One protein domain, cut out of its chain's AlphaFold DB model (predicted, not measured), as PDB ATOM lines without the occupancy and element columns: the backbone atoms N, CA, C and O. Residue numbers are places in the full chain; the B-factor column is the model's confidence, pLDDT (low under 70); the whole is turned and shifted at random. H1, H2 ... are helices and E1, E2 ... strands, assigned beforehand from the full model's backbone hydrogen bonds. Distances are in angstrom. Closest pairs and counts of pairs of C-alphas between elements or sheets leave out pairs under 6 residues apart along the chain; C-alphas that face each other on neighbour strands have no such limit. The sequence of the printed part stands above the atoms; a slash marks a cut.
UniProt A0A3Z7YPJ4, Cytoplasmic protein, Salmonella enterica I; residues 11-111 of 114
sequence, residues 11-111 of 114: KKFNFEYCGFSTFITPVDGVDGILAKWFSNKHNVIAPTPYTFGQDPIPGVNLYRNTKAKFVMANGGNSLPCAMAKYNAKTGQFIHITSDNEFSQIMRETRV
ATOM      1  N   LYS A  11     123.952 104.091 152.248       66.69
ATOM      2  CA  LYS A  11     125.184 104.643 151.682       66.69
ATOM      3  C   LYS A  11     124.982 106.139 151.472       66.69
ATOM      4  O   LYS A  11     124.007 106.532 150.833       66.69
ATOM      5  N   LYS A  12     125.890 106.954 152.001       72.19
ATOM      6  CA  LYS A  12     125.909 108.396 151.752       72.19
ATOM      7  C   LYS A  12     127.119 108.732 150.894       72.19
ATOM      8  O   LYS A  12     128.225 108.276 151.175       72.19
ATOM      9  N   PHE A  13     126.875 109.514 149.851       73.38
ATOM     10  CA  PHE A  13     127.909 110.081 149.000       73.38
ATOM     11  C   PHE A  13     128.037 111.561 149.327       73.38
ATOM     12  O   PHE A  13     127.021 112.244 149.466       73.38
ATOM     13  N   ASN A  14     129.272 112.033 149.452       71.06
ATOM     14  CA  ASN A  14     129.566 113.455 149.551       71.06
ATOM     15  C   ASN A  14     130.313 113.894 148.287       71.06
ATOM     16  O   ASN A  14     131.264 113.223 147.881       71.06
ATOM     17  N   PHE A  15     129.848 114.982 147.674       72.75
ATOM     18  CA  PHE A  15     130.394 115.549 146.444       72.75
ATOM     19  C   PHE A  15     131.060 116.871 146.759       72.75
ATOM     20  O   PHE A  15     130.407 117.779 147.274       72.75
ATOM     21  N   GLU A  16     132.332 116.998 146.395       75.56
ATOM     22  CA  GLU A  16     133.073 118.219 146.667       75.56
ATOM     23  C   GLU A  16     133.768 118.791 145.451       75.56
ATOM     24  O   GLU A  16     134.381 118.090 144.647       75.56
ATOM     25  N   TYR A  17     133.612 120.104 145.309       73.88
ATOM     26  CA  TYR A  17     134.151 120.872 144.205       73.88
ATOM     27  C   TYR A  17     135.646 121.116 144.419       73.88
ATOM     28  O   TYR A  17     136.032 121.793 145.371       73.88
ATOM     29  N   CYS A  18     136.494 120.621 143.515       72.62
ATOM     30  CA  CYS A  18     137.952 120.714 143.669       72.62
ATOM     31  C   CYS A  18     138.578 122.006 143.103       72.62
ATOM     32  O   CYS A  18     139.772 122.029 142.816       72.62
ATOM     33  N   GLY A  19     137.810 123.087 142.931       70.12
ATOM     34  CA  GLY A  19     138.376 124.420 142.670       70.12
ATOM     35  C   GLY A  19     138.866 124.700 141.244       70.12
ATOM     36  O   GLY A  19     139.497 125.728 141.020       70.12
ATOM     37  N   PHE A  20     138.596 123.835 140.270       70.75
ATOM     38  CA  PHE A  20     139.031 124.022 138.880       70.75
ATOM     39  C   PHE A  20     137.889 124.607 138.032       70.75
ATOM     40  O   PHE A  20     136.712 124.307 138.217       70.75
ATOM     41  N   SER A  21     138.248 125.433 137.055       69.31
ATOM     42  CA  SER A  21     137.322 125.962 136.051       69.31
ATOM     43  C   SER A  21     137.779 125.507 134.675       69.31
ATOM     44  O   SER A  21     138.970 125.538 134.365       69.31
ATOM     45  N   THR A  22     136.833 125.043 133.860       69.62
ATOM     46  CA  THR A  22     137.133 124.593 132.501       69.62
ATOM     47  C   THR A  22     136.893 125.745 131.542       69.62
ATOM     48  O   THR A  22     135.813 126.336 131.514       69.62
ATOM     49  N   PHE A  23     137.907 126.059 130.743       73.19
ATOM     50  CA  PHE A  23     137.802 127.042 129.676       73.19
ATOM     51  C   PHE A  23     138.012 126.353 128.339       73.19
ATOM     52  O   PHE A  23     138.924 125.541 128.200       73.19
ATOM     53  N   ILE A  24     137.192 126.711 127.357       74.69
ATOM     54  CA  ILE A  24     137.458 126.369 125.964       74.69
ATOM     55  C   ILE A  24     138.160 127.570 125.341       74.69
ATOM     56  O   ILE A  24     137.612 128.676 125.324       74.69
ATOM     57  N   THR A  25     139.381 127.343 124.865       73.69
ATOM     58  CA  THR A  25     140.148 128.319 124.089       73.69
ATOM     59  C   THR A  25     140.179 127.843 122.635       73.69
ATOM     60  O   THR A  25     140.660 126.734 122.388       73.69
ATOM     61  N   PRO A  26     139.647 128.625 121.687       69.75
ATOM     62  CA  PRO A  26     139.728 128.324 120.257       69.75
ATOM     63  C   PRO A  26     141.178 128.290 119.755       69.75
ATOM     64  O   PRO A  26     142.064 128.884 120.368       69.75
ATOM     65  N   VAL A  27     141.424 127.590 118.643       73.44
ATOM     66  CA  VAL A  27     142.745 127.563 117.988       73.44
ATOM     67  C   VAL A  27     143.036 128.940 117.392       73.44
ATOM     68  O   VAL A  27     142.197 129.478 116.676       73.44
ATOM     69  N   ASP A  28     144.215 129.493 117.670       69.38
ATOM     70  CA  ASP A  28     144.634 130.798 117.149       69.38
ATOM     71  C   ASP A  28     144.613 130.825 115.603       69.38
ATOM     72  O   ASP A  28     144.973 129.843 114.949       69.38
ATOM     73  N   GLY A  29     144.159 131.937 115.016       70.50
ATOM     74  CA  GLY A  29     144.067 132.131 113.561       70.50
ATOM     75  C   GLY A  29     142.727 131.774 112.895       70.50
ATOM     76  O   GLY A  29     142.612 131.904 111.676       70.50
ATOM     77  N   VAL A  30     141.693 131.366 113.645       70.38
ATOM     78  CA  VAL A  30     140.348 131.054 113.090       70.38
ATOM     79  C   VAL A  30     139.327 132.192 113.225       70.38
ATOM     80  O   VAL A  30     138.175 132.051 112.806       70.38
ATOM     81  N   ASP A  31     139.744 133.337 113.767       67.38
ATOM     82  CA  ASP A  31     138.871 134.456 114.156       67.38
ATOM     83  C   ASP A  31     138.140 135.140 112.992       67.38
ATOM     84  O   ASP A  31     137.149 135.838 113.199       67.38
ATOM     85  N   GLY A  32     138.610 134.924 111.759       69.69
ATOM     86  CA  GLY A  32     137.965 135.401 110.532       69.69
ATOM     87  C   GLY A  32     137.062 134.376 109.836       69.69
ATOM     88  O   GLY A  32     136.367 134.737 108.891       69.69
ATOM     89  N   ILE A  33     137.085 133.109 110.266       78.38
ATOM     90  CA  ILE A  33     136.369 131.997 109.614       78.38
ATOM     91  C   ILE A  33     135.102 131.634 110.393       78.38
ATOM     92  O   ILE A  33     134.076 131.298 109.801       78.38
ATOM     93  N   LEU A  34     135.162 131.697 111.723       73.62
ATOM     94  CA  LEU A  34     134.059 131.320 112.599       73.62
ATOM     95  C   LEU A  34     133.351 132.551 113.175       73.62
ATOM     96  O   LEU A  34     133.906 133.643 113.259       73.62
ATOM     97  N   ALA A  35     132.091 132.377 113.588       74.12
ATOM     98  CA  ALA A  35     131.358 133.435 114.276       74.12
ATOM     99  C   ALA A  35     132.116 133.863 115.545       74.12
ATOM    100  O   ALA A  35     132.630 133.003 116.251       74.12
ATOM    101  N   LYS A  36     132.094 135.161 115.894       71.19
ATOM    102  CA  LYS A  36     132.804 135.727 117.067       71.19
ATOM    103  C   LYS A  36     132.571 134.970 118.377       71.19
ATOM    104  O   LYS A  36     133.414 135.000 119.269       71.19
ATOM    105  N   TRP A  37     131.423 134.306 118.512       69.44
ATOM    106  CA  TRP A  37     131.166 133.426 119.645       69.44
ATOM    107  C   TRP A  37     132.184 132.279 119.716       69.44
ATOM    108  O   TRP A  37     132.683 132.003 120.782       69.44
ATOM    109  N   PHE A  38     132.609 131.669 118.617       67.75
ATOM    110  CA  PHE A  38     133.639 130.625 118.622       67.75
ATOM    111  C   PHE A  38     135.078 131.146 118.673       67.75
ATOM    112  O   PHE A  38     135.983 130.329 118.733       67.75
ATOM    113  N   SER A  39     135.293 132.460 118.635       69.94
ATOM    114  CA  SER A  39     136.626 133.092 118.653       69.94
ATOM    115  C   SER A  39     137.053 133.544 120.051       69.94
ATOM    116  O   SER A  39     138.232 133.721 120.334       69.94
ATOM    117  N   ASN A  40     136.098 133.717 120.963       74.31
ATOM    118  CA  ASN A  40     136.387 134.156 122.323       74.31
ATOM    119  C   ASN A  40     136.620 132.967 123.263       74.31
ATOM    120  O   ASN A  40     136.033 131.898 123.103       74.31
ATOM    121  N   LYS A  41     137.443 133.175 124.296       77.31
ATOM    122  CA  LYS A  41     137.559 132.237 125.417       77.31
ATOM    123  C   LYS A  41     136.234 132.191 126.176       77.31
ATOM    124  O   LYS A  41     135.781 133.222 126.674       77.31
ATOM    125  N   HIS A  42     135.669 130.997 126.342       75.88
ATOM    126  CA  HIS A  42     134.441 130.799 127.119       75.88
ATOM    127  C   HIS A  42     134.698 129.967 128.355       75.88
ATOM    128  O   HIS A  42     135.378 128.940 128.307       75.88
ATOM    129  N   ASN A  43     134.115 130.405 129.470       73.69
ATOM    130  CA  ASN A  43     133.887 129.513 130.594       73.69
ATOM    131  C   ASN A  43     132.762 128.561 130.186       73.69
ATOM    132  O   ASN A  43     131.682 129.008 129.799       73.69
ATOM    133  N   VAL A  44     133.034 127.263 130.239       69.38
ATOM    134  CA  VAL A  44     132.031 126.247 129.942       69.38
ATOM    135  C   VAL A  44     131.723 125.500 131.221       69.38
ATOM    136  O   VAL A  44     132.627 125.049 131.928       69.38
ATOM    137  N   ILE A  45     130.429 125.323 131.485       65.19
ATOM    138  CA  ILE A  45     129.935 124.407 132.512       65.19
ATOM    139  C   ILE A  45     130.149 122.982 131.981       65.19
ATOM    140  O   ILE A  45     129.237 122.330 131.478       65.19
ATOM    141  N   ALA A  46     131.400 122.533 131.999       64.94
ATOM    142  CA  ALA A  46     131.758 121.138 131.797       64.94
ATOM    143  C   ALA A  46     131.502 120.362 133.102       64.94
ATOM    144  O   ALA A  46     131.458 120.990 134.164       64.94
ATOM    145  N   PRO A  47     131.363 119.020 133.066       62.81
ATOM    146  CA  PRO A  47     131.354 118.203 134.273       62.81
ATOM    147  C   PRO A  47     132.629 118.491 135.056       62.81
ATOM    148  O   PRO A  47     133.728 118.080 134.688       62.81
ATOM    149  N   THR A  48     132.487 119.288 136.099       62.38
ATOM    150  CA  THR A  48     133.597 119.710 136.924       62.38
ATOM    151  C   THR A  48     134.120 118.468 137.663       62.38
ATOM    152  O   THR A  48     133.289 117.822 138.294       62.38
ATOM    153  N   PRO A  49     135.411 118.062 137.602       70.50
ATOM    154  CA  PRO A  49     135.937 116.971 138.428       70.50
ATOM    155  C   PRO A  49     135.560 117.096 139.912       70.50
ATOM    156  O   PRO A  49     136.159 117.841 140.668       70.50
ATOM    157  N   TYR A  50     134.547 116.362 140.355       71.31
ATOM    158  CA  TYR A  50     134.209 116.280 141.771       71.31
ATOM    159  C   TYR A  50     135.013 115.153 142.412       71.31
ATOM    160  O   TYR A  50     135.139 114.071 141.832       71.31
ATOM    161  N   THR A  51     135.502 115.365 143.631       71.38
ATOM    162  CA  THR A  51     135.895 114.247 144.492       71.38
ATOM    163  C   THR A  51     134.641 113.662 145.124       71.38
ATOM    164  O   THR A  51     133.748 114.391 145.570       71.38
ATOM    165  N   PHE A  52     134.552 112.332 145.124       72.00
ATOM    166  CA  PHE A  52     133.454 111.612 145.753       72.00
ATOM    167  C   PHE A  52     133.986 110.648 146.809       72.00
ATOM    168  O   PHE A  52     134.895 109.854 146.568       72.00
ATOM    169  N   GLY A  53     133.372 110.714 147.987       76.00
ATOM    170  CA  GLY A  53     133.667 109.842 149.116       76.00
ATOM    171  C   GLY A  53     132.443 109.017 149.467       76.00
ATOM    172  O   GLY A  53     131.315 109.511 149.385       76.00
ATOM    173  N   GLN A  54     132.659 107.760 149.853       80.31
ATOM    174  CA  GLN A  54     131.599 106.890 150.348       80.31
ATOM    175  C   GLN A  54     131.738 106.704 151.859       80.31
ATOM    176  O   GLN A  54     132.708 106.105 152.324       80.31
ATOM    177  N   ASP A  55     130.708 107.125 152.593       84.56
ATOM    178  CA  ASP A  55     130.604 106.910 154.033       84.56
ATOM    179  C   ASP A  55     129.552 105.839 154.379       84.56
ATOM    180  O   ASP A  55     128.473 105.791 153.765       84.56
ATOM    181  N   PRO A  56     129.809 105.008 155.405       85.12
ATOM    182  CA  PRO A  56     131.113 104.793 156.046       85.12
ATOM    183  C   PRO A  56     132.074 103.991 155.146       85.12
ATOM    184  O   PRO A  56     131.625 103.227 154.284       85.12
ATOM    185  N   ILE A  57     133.387 104.092 155.396       86.12
ATOM    186  CA  ILE A  57     134.412 103.335 154.657       86.12
ATOM    187  C   ILE A  57     134.153 101.827 154.828       86.12
ATOM    188  O   ILE A  57     134.138 101.319 155.959       86.12
ATOM    189  N   PRO A  58     133.942 101.074 153.735       82.06
ATOM    190  CA  PRO A  58     133.634  99.655 153.823       82.06
ATOM    191  C   PRO A  58     134.855  98.847 154.285       82.06
ATOM    192  O   PRO A  58     135.988  99.124 153.912       82.06
ATOM    193  N   GLY A  59     134.621  97.811 155.094       82.81
ATOM    194  CA  GLY A  59     135.659  96.849 155.494       82.81
ATOM    195  C   GLY A  59     136.626  97.308 156.594       82.81
ATOM    196  O   GLY A  59     137.304  96.464 157.173       82.81
ATOM    197  N   VAL A  60     136.644  98.593 156.960       83.50
ATOM    198  CA  VAL A  60     137.525  99.131 158.011       83.50
ATOM    199  C   VAL A  60     136.774  99.222 159.342       83.50
ATOM    200  O   VAL A  60     135.699  99.814 159.419       83.50
ATOM    201  N   ASN A  61     137.325  98.629 160.408       82.12
ATOM    202  CA  ASN A  61     136.765  98.713 161.763       82.12
ATOM    203  C   ASN A  61     137.887  98.823 162.804       82.12
ATOM    204  O   ASN A  61     138.931  98.186 162.667       82.12
ATOM    205  N   LEU A  62     137.644  99.564 163.886       82.44
ATOM    206  CA  LEU A  62     138.592  99.697 164.993       82.44
ATOM    207  C   LEU A  62     138.559  98.428 165.858       82.44
ATOM    208  O   LEU A  62     137.519  98.113 166.431       82.44
ATOM    209  N   TYR A  63     139.663  97.678 165.938       84.69
ATOM    210  CA  TYR A  63     139.780  96.454 166.755       84.69
ATOM    211  C   TYR A  63     138.610  95.462 166.594       84.69
ATOM    212  O   TYR A  63     138.089  94.928 167.569       84.69
ATOM    213  N   ARG A  64     138.155  95.227 165.354       80.31
ATOM    214  CA  ARG A  64     136.988  94.373 165.026       80.31
ATOM    215  C   ARG A  64     135.640  94.855 165.592       80.31
ATOM    216  O   ARG A  64     134.633  94.172 165.409       80.31
ATOM    217  N   ASN A  65     135.565  96.034 166.211       84.31
ATOM    218  CA  ASN A  65     134.302  96.624 166.639       84.31
ATOM    219  C   ASN A  65     133.504  97.096 165.417       84.31
ATOM    220  O   ASN A  65     133.739  98.173 164.875       84.31
ATOM    221  N   THR A  66     132.502  96.314 165.015       81.69
ATOM    222  CA  THR A  66     131.668  96.615 163.842       81.69
ATOM    223  C   THR A  66     130.794  97.859 163.998       81.69
ATOM    224  O   THR A  66     130.165  98.264 163.021       81.69
ATOM    225  N   LYS A  67     130.695  98.431 165.207       84.38
ATOM    226  CA  LYS A  67     129.961  99.675 165.480       84.38
ATOM    227  C   LYS A  67     130.826 100.916 165.248       84.38
ATOM    228  O   LYS A  67     130.286 101.953 164.887       84.38
ATOM    229  N   ALA A  68     132.146 100.802 165.407       86.12
ATOM    230  CA  ALA A  68     133.091 101.872 165.111       86.12
ATOM    231  C   ALA A  68     133.325 101.945 163.601       86.12
ATOM    232  O   ALA A  68     134.002 101.095 163.020       86.12
ATOM    233  N   LYS A  69     132.716 102.951 162.971       88.00
ATOM    234  CA  LYS A  69     132.824 103.210 161.539       88.00
ATOM    235  C   LYS A  69     133.755 104.380 161.285       88.00
ATOM    236  O   LYS A  69     133.683 105.385 161.983       88.00
ATOM    237  N   PHE A  70     134.617 104.213 160.291       88.56
ATOM    238  CA  PHE A  70     135.440 105.294 159.777       88.56
ATOM    239  C   PHE A  70     134.673 106.028 158.687       88.56
ATOM    240  O   PHE A  70     134.001 105.399 157.868       88.56
ATOM    241  N   VAL A  71     134.784 107.346 158.704       88.44
ATOM    242  CA  VAL A  71     134.196 108.263 157.730       88.44
ATOM    243  C   VAL A  71     135.274 109.211 157.226       88.44
ATOM    244  O   VAL A  71     136.283 109.423 157.908       88.44
ATOM    245  N   MET A  72     135.071 109.764 156.035       86.38
ATOM    246  CA  MET A  72     135.958 110.769 155.455       86.38
ATOM    247  C   MET A  72     135.158 112.010 155.092       86.38
ATOM    248  O   MET A  72     134.187 111.952 154.339       86.38
ATOM    249  N   ALA A  73     135.617 113.148 155.591       81.88
ATOM    250  CA  ALA A  73     135.208 114.437 155.082       81.88
ATOM    251  C   ALA A  73     135.811 114.666 153.687       81.88
ATOM    252  O   ALA A  73     136.565 113.862 153.125       81.88
ATOM    253  N   ASN A  74     135.493 115.818 153.134       79.12
ATOM    254  CA  ASN A  74     136.099 116.330 151.931       79.12
ATOM    255  C   ASN A  74     135.873 115.501 150.651       79.12
ATOM    256  O   ASN A  74     136.798 115.291 149.862       79.12
ATOM    257  N   GLY A  75     134.685 114.903 150.500       74.50
ATOM    258  CA  GLY A  75     134.411 113.959 149.410       74.50
ATOM    259  C   GLY A  75     135.431 112.813 149.343       74.50
ATOM    260  O   GLY A  75     135.825 112.410 148.255       74.50
ATOM    261  N   GLY A  76     135.903 112.317 150.494       81.69
ATOM    262  CA  GLY A  76     136.877 111.222 150.570       81.69
ATOM    263  C   GLY A  76     138.348 111.644 150.564       81.69
ATOM    264  O   GLY A  76     139.214 110.776 150.566       81.69
ATOM    265  N   ASN A  77     138.641 112.946 150.573       81.50
ATOM    266  CA  ASN A  77     140.013 113.462 150.526       81.50
ATOM    267  C   ASN A  77     140.618 113.754 151.916       81.50
ATOM    268  O   ASN A  77     141.777 114.152 152.021       81.50
ATOM    269  N   SER A  78     139.847 113.612 153.000       83.69
ATOM    270  CA  SER A  78     140.362 113.779 154.362       83.69
ATOM    271  C   SER A  78     140.953 112.485 154.927       83.69
ATOM    272  O   SER A  78     140.710 111.388 154.432       83.69
ATOM    273  N   LEU A  79     141.653 112.596 156.060       87.38
ATOM    274  CA  LEU A  79     142.042 111.424 156.841       87.38
ATOM    275  C   LEU A  79     140.792 110.677 157.350       87.38
ATOM    276  O   LEU A  79     139.867 111.330 157.848       87.38
ATOM    277  N   PRO A  80     140.756 109.334 157.268       88.50
ATOM    278  CA  PRO A  80     139.716 108.525 157.891       88.50
ATOM    279  C   PRO A  80     139.622 108.778 159.394       88.50
ATOM    280  O   PRO A  80     140.610 108.642 160.117       88.50
ATOM    281  N   CYS A  81     138.420 109.070 159.883       88.19
ATOM    282  CA  CYS A  81     138.171 109.297 161.302       88.19
ATOM    283  C   CYS A  81     136.991 108.452 161.785       88.19
ATOM    284  O   CYS A  81     135.971 108.351 161.106       88.19
ATOM    285  N   ALA A  82     137.120 107.842 162.964       89.69
ATOM    286  CA  ALA A  82     136.009 107.202 163.658       89.69
ATOM    287  C   ALA A  82     135.561 108.104 164.806       89.69
ATOM    288  O   ALA A  82     136.371 108.517 165.633       89.69
ATOM    289  N   MET A  83     134.265 108.402 164.863       89.75
ATOM    290  CA  MET A  83     133.714 109.370 165.807       89.75
ATOM    291  C   MET A  83     132.583 108.756 166.630       89.75
ATOM    292  O   MET A  83     131.817 107.913 166.160       89.75
ATOM    293  N   ALA A  84     132.465 109.200 167.879       90.31
ATOM    294  CA  ALA A  84     131.377 108.819 168.765       90.31
ATOM    295  C   ALA A  84     131.003 109.982 169.689       90.31
ATOM    296  O   ALA A  84     131.857 110.763 170.107       90.31
ATOM    297  N   LYS A  85     129.721 110.064 170.036       89.50
ATOM    298  CA  LYS A  85     129.188 110.951 171.067       89.50
ATOM    299  C   LYS A  85     128.986 110.153 172.349       89.50
ATOM    300  O   LYS A  85     128.308 109.125 172.336       89.50
ATOM    301  N   TYR A  86     129.530 110.656 173.450       89.19
ATOM    302  CA  TYR A  86     129.294 110.119 174.785       89.19
ATOM    303  C   TYR A  86     128.336 111.021 175.566       89.19
ATOM    304  O   TYR A  86     128.518 112.237 175.613       89.19
ATOM    305  N   ASN A  87     127.316 110.430 176.187       86.88
ATOM    306  CA  ASN A  87     126.434 111.123 177.118       86.88
ATOM    307  C   ASN A  87     126.810 110.753 178.557       86.88
ATOM    308  O   ASN A  87     126.509 109.654 179.013       86.88
ATOM    309  N   ALA A  88     127.409 111.692 179.291       87.75
ATOM    310  CA  ALA A  88     127.852 111.463 180.666       87.75
ATOM    311  C   ALA A  88     126.709 111.210 181.666       87.75
ATOM    312  O   ALA A  88     126.928 110.541 182.669       87.75
ATOM    313  N   LYS A  89     125.490 111.710 181.404       88.81
ATOM    314  CA  LYS A  89     124.335 111.521 182.302       88.81
ATOM    315  C   LYS A  89     123.724 110.126 182.173       88.81
ATOM    316  O   LYS A  89     123.260 109.573 183.160       88.81
ATOM    317  N   THR A  90     123.690 109.580 180.958       90.69
ATOM    318  CA  THR A  90     123.062 108.277 180.673       90.69
ATOM    319  C   THR A  90     124.070 107.148 180.462       90.69
ATOM    320  O   THR A  90     123.667 105.997 180.327       90.69
ATOM    321  N   GLY A  91     125.367 107.460 180.375       89.88
ATOM    322  CA  GLY A  91     126.429 106.509 180.035       89.88
ATOM    323  C   GLY A  91     126.377 105.998 178.588       89.88
ATOM    324  O   GLY A  91     127.075 105.045 178.244       89.88
ATOM    325  N   GLN A  92     125.536 106.580 177.726       89.06
ATOM    326  CA  GLN A  92     125.323 106.076 176.368       89.06
ATOM    327  C   GLN A  92     126.413 106.538 175.392       89.06
ATOM    328  O   GLN A  92     126.770 107.716 175.350       89.06
ATOM    329  N   PHE A  93     126.865 105.605 174.546       87.69
ATOM    330  CA  PHE A  93     127.747 105.853 173.403       87.69
ATOM    331  C   PHE A  93     126.983 105.729 172.085       87.69
ATOM    332  O   PHE A  93     126.475 104.657 171.744       87.69
ATOM    333  N   ILE A  94     126.958 106.811 171.313       87.94
ATOM    334  CA  ILE A  94     126.354 106.864 169.981       87.94
ATOM    335  C   ILE A  94     127.491 106.963 168.967       87.94
ATOM    336  O   ILE A  94     128.276 107.907 169.007       87.94
ATOM    337  N   HIS A  95     127.609 105.973 168.084       88.50
ATOM    338  CA  HIS A  95     128.624 105.978 167.029       88.50
ATOM    339  C   HIS A  95     128.129 106.830 165.869       88.50
ATOM    340  O   HIS A  95     126.998 106.651 165.427       88.50
ATOM    341  N   ILE A  96     128.984 107.723 165.383       87.75
ATOM    342  CA  ILE A  96     128.660 108.613 164.275       87.75
ATOM    343  C   ILE A  96     129.081 107.929 162.975       87.75
ATOM    344  O   ILE A  96     130.171 107.366 162.885       87.75
ATOM    345  N   THR A  97     128.199 107.944 161.979       85.56
ATOM    346  CA  THR A  97     128.340 107.128 160.759       85.56
ATOM    347  C   THR A  97     128.493 107.937 159.476       85.56
ATOM    348  O   THR A  97     128.658 107.353 158.408       85.56
ATOM    349  N   SER A  98     128.448 109.269 159.566       83.19
ATOM    350  CA  SER A  98     128.699 110.181 158.443       83.19
ATOM    351  C   SER A  98     129.138 111.559 158.931       83.19
ATOM    352  O   SER A  98     128.737 111.979 160.018       83.19
ATOM    353  N   ASP A  99     129.881 112.291 158.103       81.44
ATOM    354  CA  ASP A  99     130.292 113.667 158.416       81.44
ATOM    355  C   ASP A  99     129.097 114.621 158.634       81.44
ATOM    356  O   ASP A  99     129.084 115.435 159.558       81.44
ATOM    357  N   ASN A 100     128.012 114.453 157.870       80.94
ATOM    358  CA  ASN A 100     126.804 115.267 158.041       80.94
ATOM    359  C   ASN A 100     126.138 115.065 159.419       80.94
ATOM    360  O   ASN A 100     125.658 116.016 160.034       80.94
ATOM    361  N   GLU A 101     126.133 113.827 159.925       85.75
ATOM    362  CA  GLU A 101     125.623 113.516 161.268       85.75
ATOM    363  C   GLU A 101     126.499 114.169 162.348       85.75
ATOM    364  O   GLU A 101     125.976 114.772 163.287       85.75
ATOM    365  N   PHE A 102     127.827 114.129 162.181       85.75
ATOM    366  CA  PHE A 102     128.761 114.842 163.053       85.75
ATOM    367  C   PHE A 102     128.488 116.351 163.061       85.75
ATOM    368  O   PHE A 102     128.298 116.947 164.125       85.75
ATOM    369  N   SER A 103     128.401 116.962 161.878       84.81
ATOM    370  CA  SER A 103     128.123 118.389 161.706       84.81
ATOM    371  C   SER A 103     126.812 118.808 162.377       84.81
ATOM    372  O   SER A 103     126.764 119.844 163.048       84.81
ATOM    373  N   GLN A 104     125.757 118.000 162.255       86.38
ATOM    374  CA  GLN A 104     124.481 118.246 162.927       86.38
ATOM    375  C   GLN A 104     124.624 118.199 164.457       86.38
ATOM    376  O   GLN A 104     124.224 119.144 165.139       86.38
ATOM    377  N   ILE A 105     125.259 117.154 164.998       87.19
ATOM    378  CA  ILE A 105     125.491 117.002 166.443       87.19
ATOM    379  C   ILE A 105     126.281 118.192 167.007       87.19
ATOM    380  O   ILE A 105     125.957 118.708 168.083       87.19
ATOM    381  N   MET A 106     127.312 118.652 166.295       85.31
ATOM    382  CA  MET A 106     128.125 119.797 166.714       85.31
ATOM    383  C   MET A 106     127.325 121.103 166.721       85.31
ATOM    384  O   MET A 106     127.493 121.922 167.632       85.31
ATOM    385  N   ARG A 107     126.422 121.296 165.749       86.44
ATOM    386  CA  ARG A 107     125.503 122.444 165.716       86.44
ATOM    387  C   ARG A 107     124.531 122.420 166.892       86.44
ATOM    388  O   ARG A 107     124.422 123.422 167.589       86.44
ATOM    389  N   GLU A 108     123.892 121.284 167.160       84.38
ATOM    390  CA  GLU A 108     122.975 121.121 168.298       84.38
ATOM    391  C   GLU A 108     123.680 121.403 169.633       84.38
ATOM    392  O   GLU A 108     123.170 122.137 170.478       84.38
ATOM    393  N   THR A 109     124.906 120.900 169.795       76.88
ATOM    394  CA  THR A 109     125.695 121.093 171.021       76.88
ATOM    395  C   THR A 109     126.099 122.561 171.227       76.88
ATOM    396  O   THR A 109     126.161 123.024 172.364       76.88
ATOM    397  N   ARG A 110     126.327 123.332 170.150       72.69
ATOM    398  CA  ARG A 110     126.570 124.785 170.245       72.69
ATOM    399  C   ARG A 110     125.365 125.546 170.801       72.69
ATOM    400  O   ARG A 110     125.562 126.483 171.566       72.69
ATOM    401  N   VAL A 111     124.147 125.147 170.433       62.78
ATOM    402  CA  VAL A 111     122.902 125.810 170.867       62.78
ATOM    403  C   VAL A 111     122.599 125.542 172.347       62.78
ATOM    404  O   VAL A 111     121.962 126.357 173.004       62.78
TER     405      VAL A 111
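Overview. This is residues 11 to 111 of the 114 residues of the protein "Cytoplasmic protein" of Salmonella enterica I (UniProt A0A3Z7YPJ4). A small antiparallel sheet, E3 E4 E5, with H1 over one face, makes one end of a long shape; the hairpin E1 and E2 lies in the middle, and its long loop, residues 18 to 49, makes an arm to the other end. The 101 printed residues, 44 of them in named elements, run E1 E2 E3 E4 E5 H1, class mixed. The whole is extended, with a radius of gyration of the C-alphas of 22.7 A and spans of 76 by 35 by 19 A.

Along the chain. Find C-alpha 12 at (125.909, 108.396, 151.752); E1, residues 12 to 17, runs 16.7 A from there. E2 is residues 50 to 55, 15.8 A, E3 65 to 71, 14.7 A, E4 81 to 87, 19.8 A, and E5 92 to 96. H1, residues 99 to 111, runs 18.9 A to C-alpha 111 at (122.902, 125.810, 170.867).

Arrangement. Look first at the hairpin E1 and E2, antiparallel at 156 degrees, with N 14 and O 53 at 3.2 A. E2 comes closest to E3 at the C-alphas of Asp 55 and Val 71, 5.3 A. E3 E4 E5 is a meander, each strand the antiparallel neighbour of the one before. Its pairing is staggered: E4 pairs with E3 over its residues 81 to 82, with N 71 and O 81 within hydrogen-bond range at 2.9 A, and with E5 over its residues 83 to 87, with N 85 and O 94 within hydrogen-bond range at 2.8 A. H1 is on this sheet at a height of 11.1 A; its closest C-alphas to E5 are Phe 102 and Ile 96, 6.3 A. In H1 every O i to N i+4 pair is within hydrogen-bond range. E1 and H1 are apart.

Size, cuts and confidence. The C-alphas of Gly 32 and Lys 89 are farthest apart, 76.9 A. The printed part has no cut, and E1 to E2 is a long link of 32 residues. Residues 87 to 92 stand free. Mean pLDDT of the printed part is 78.9; look for values under 70 at, among others, residues 37 to 39 and 44 to 48.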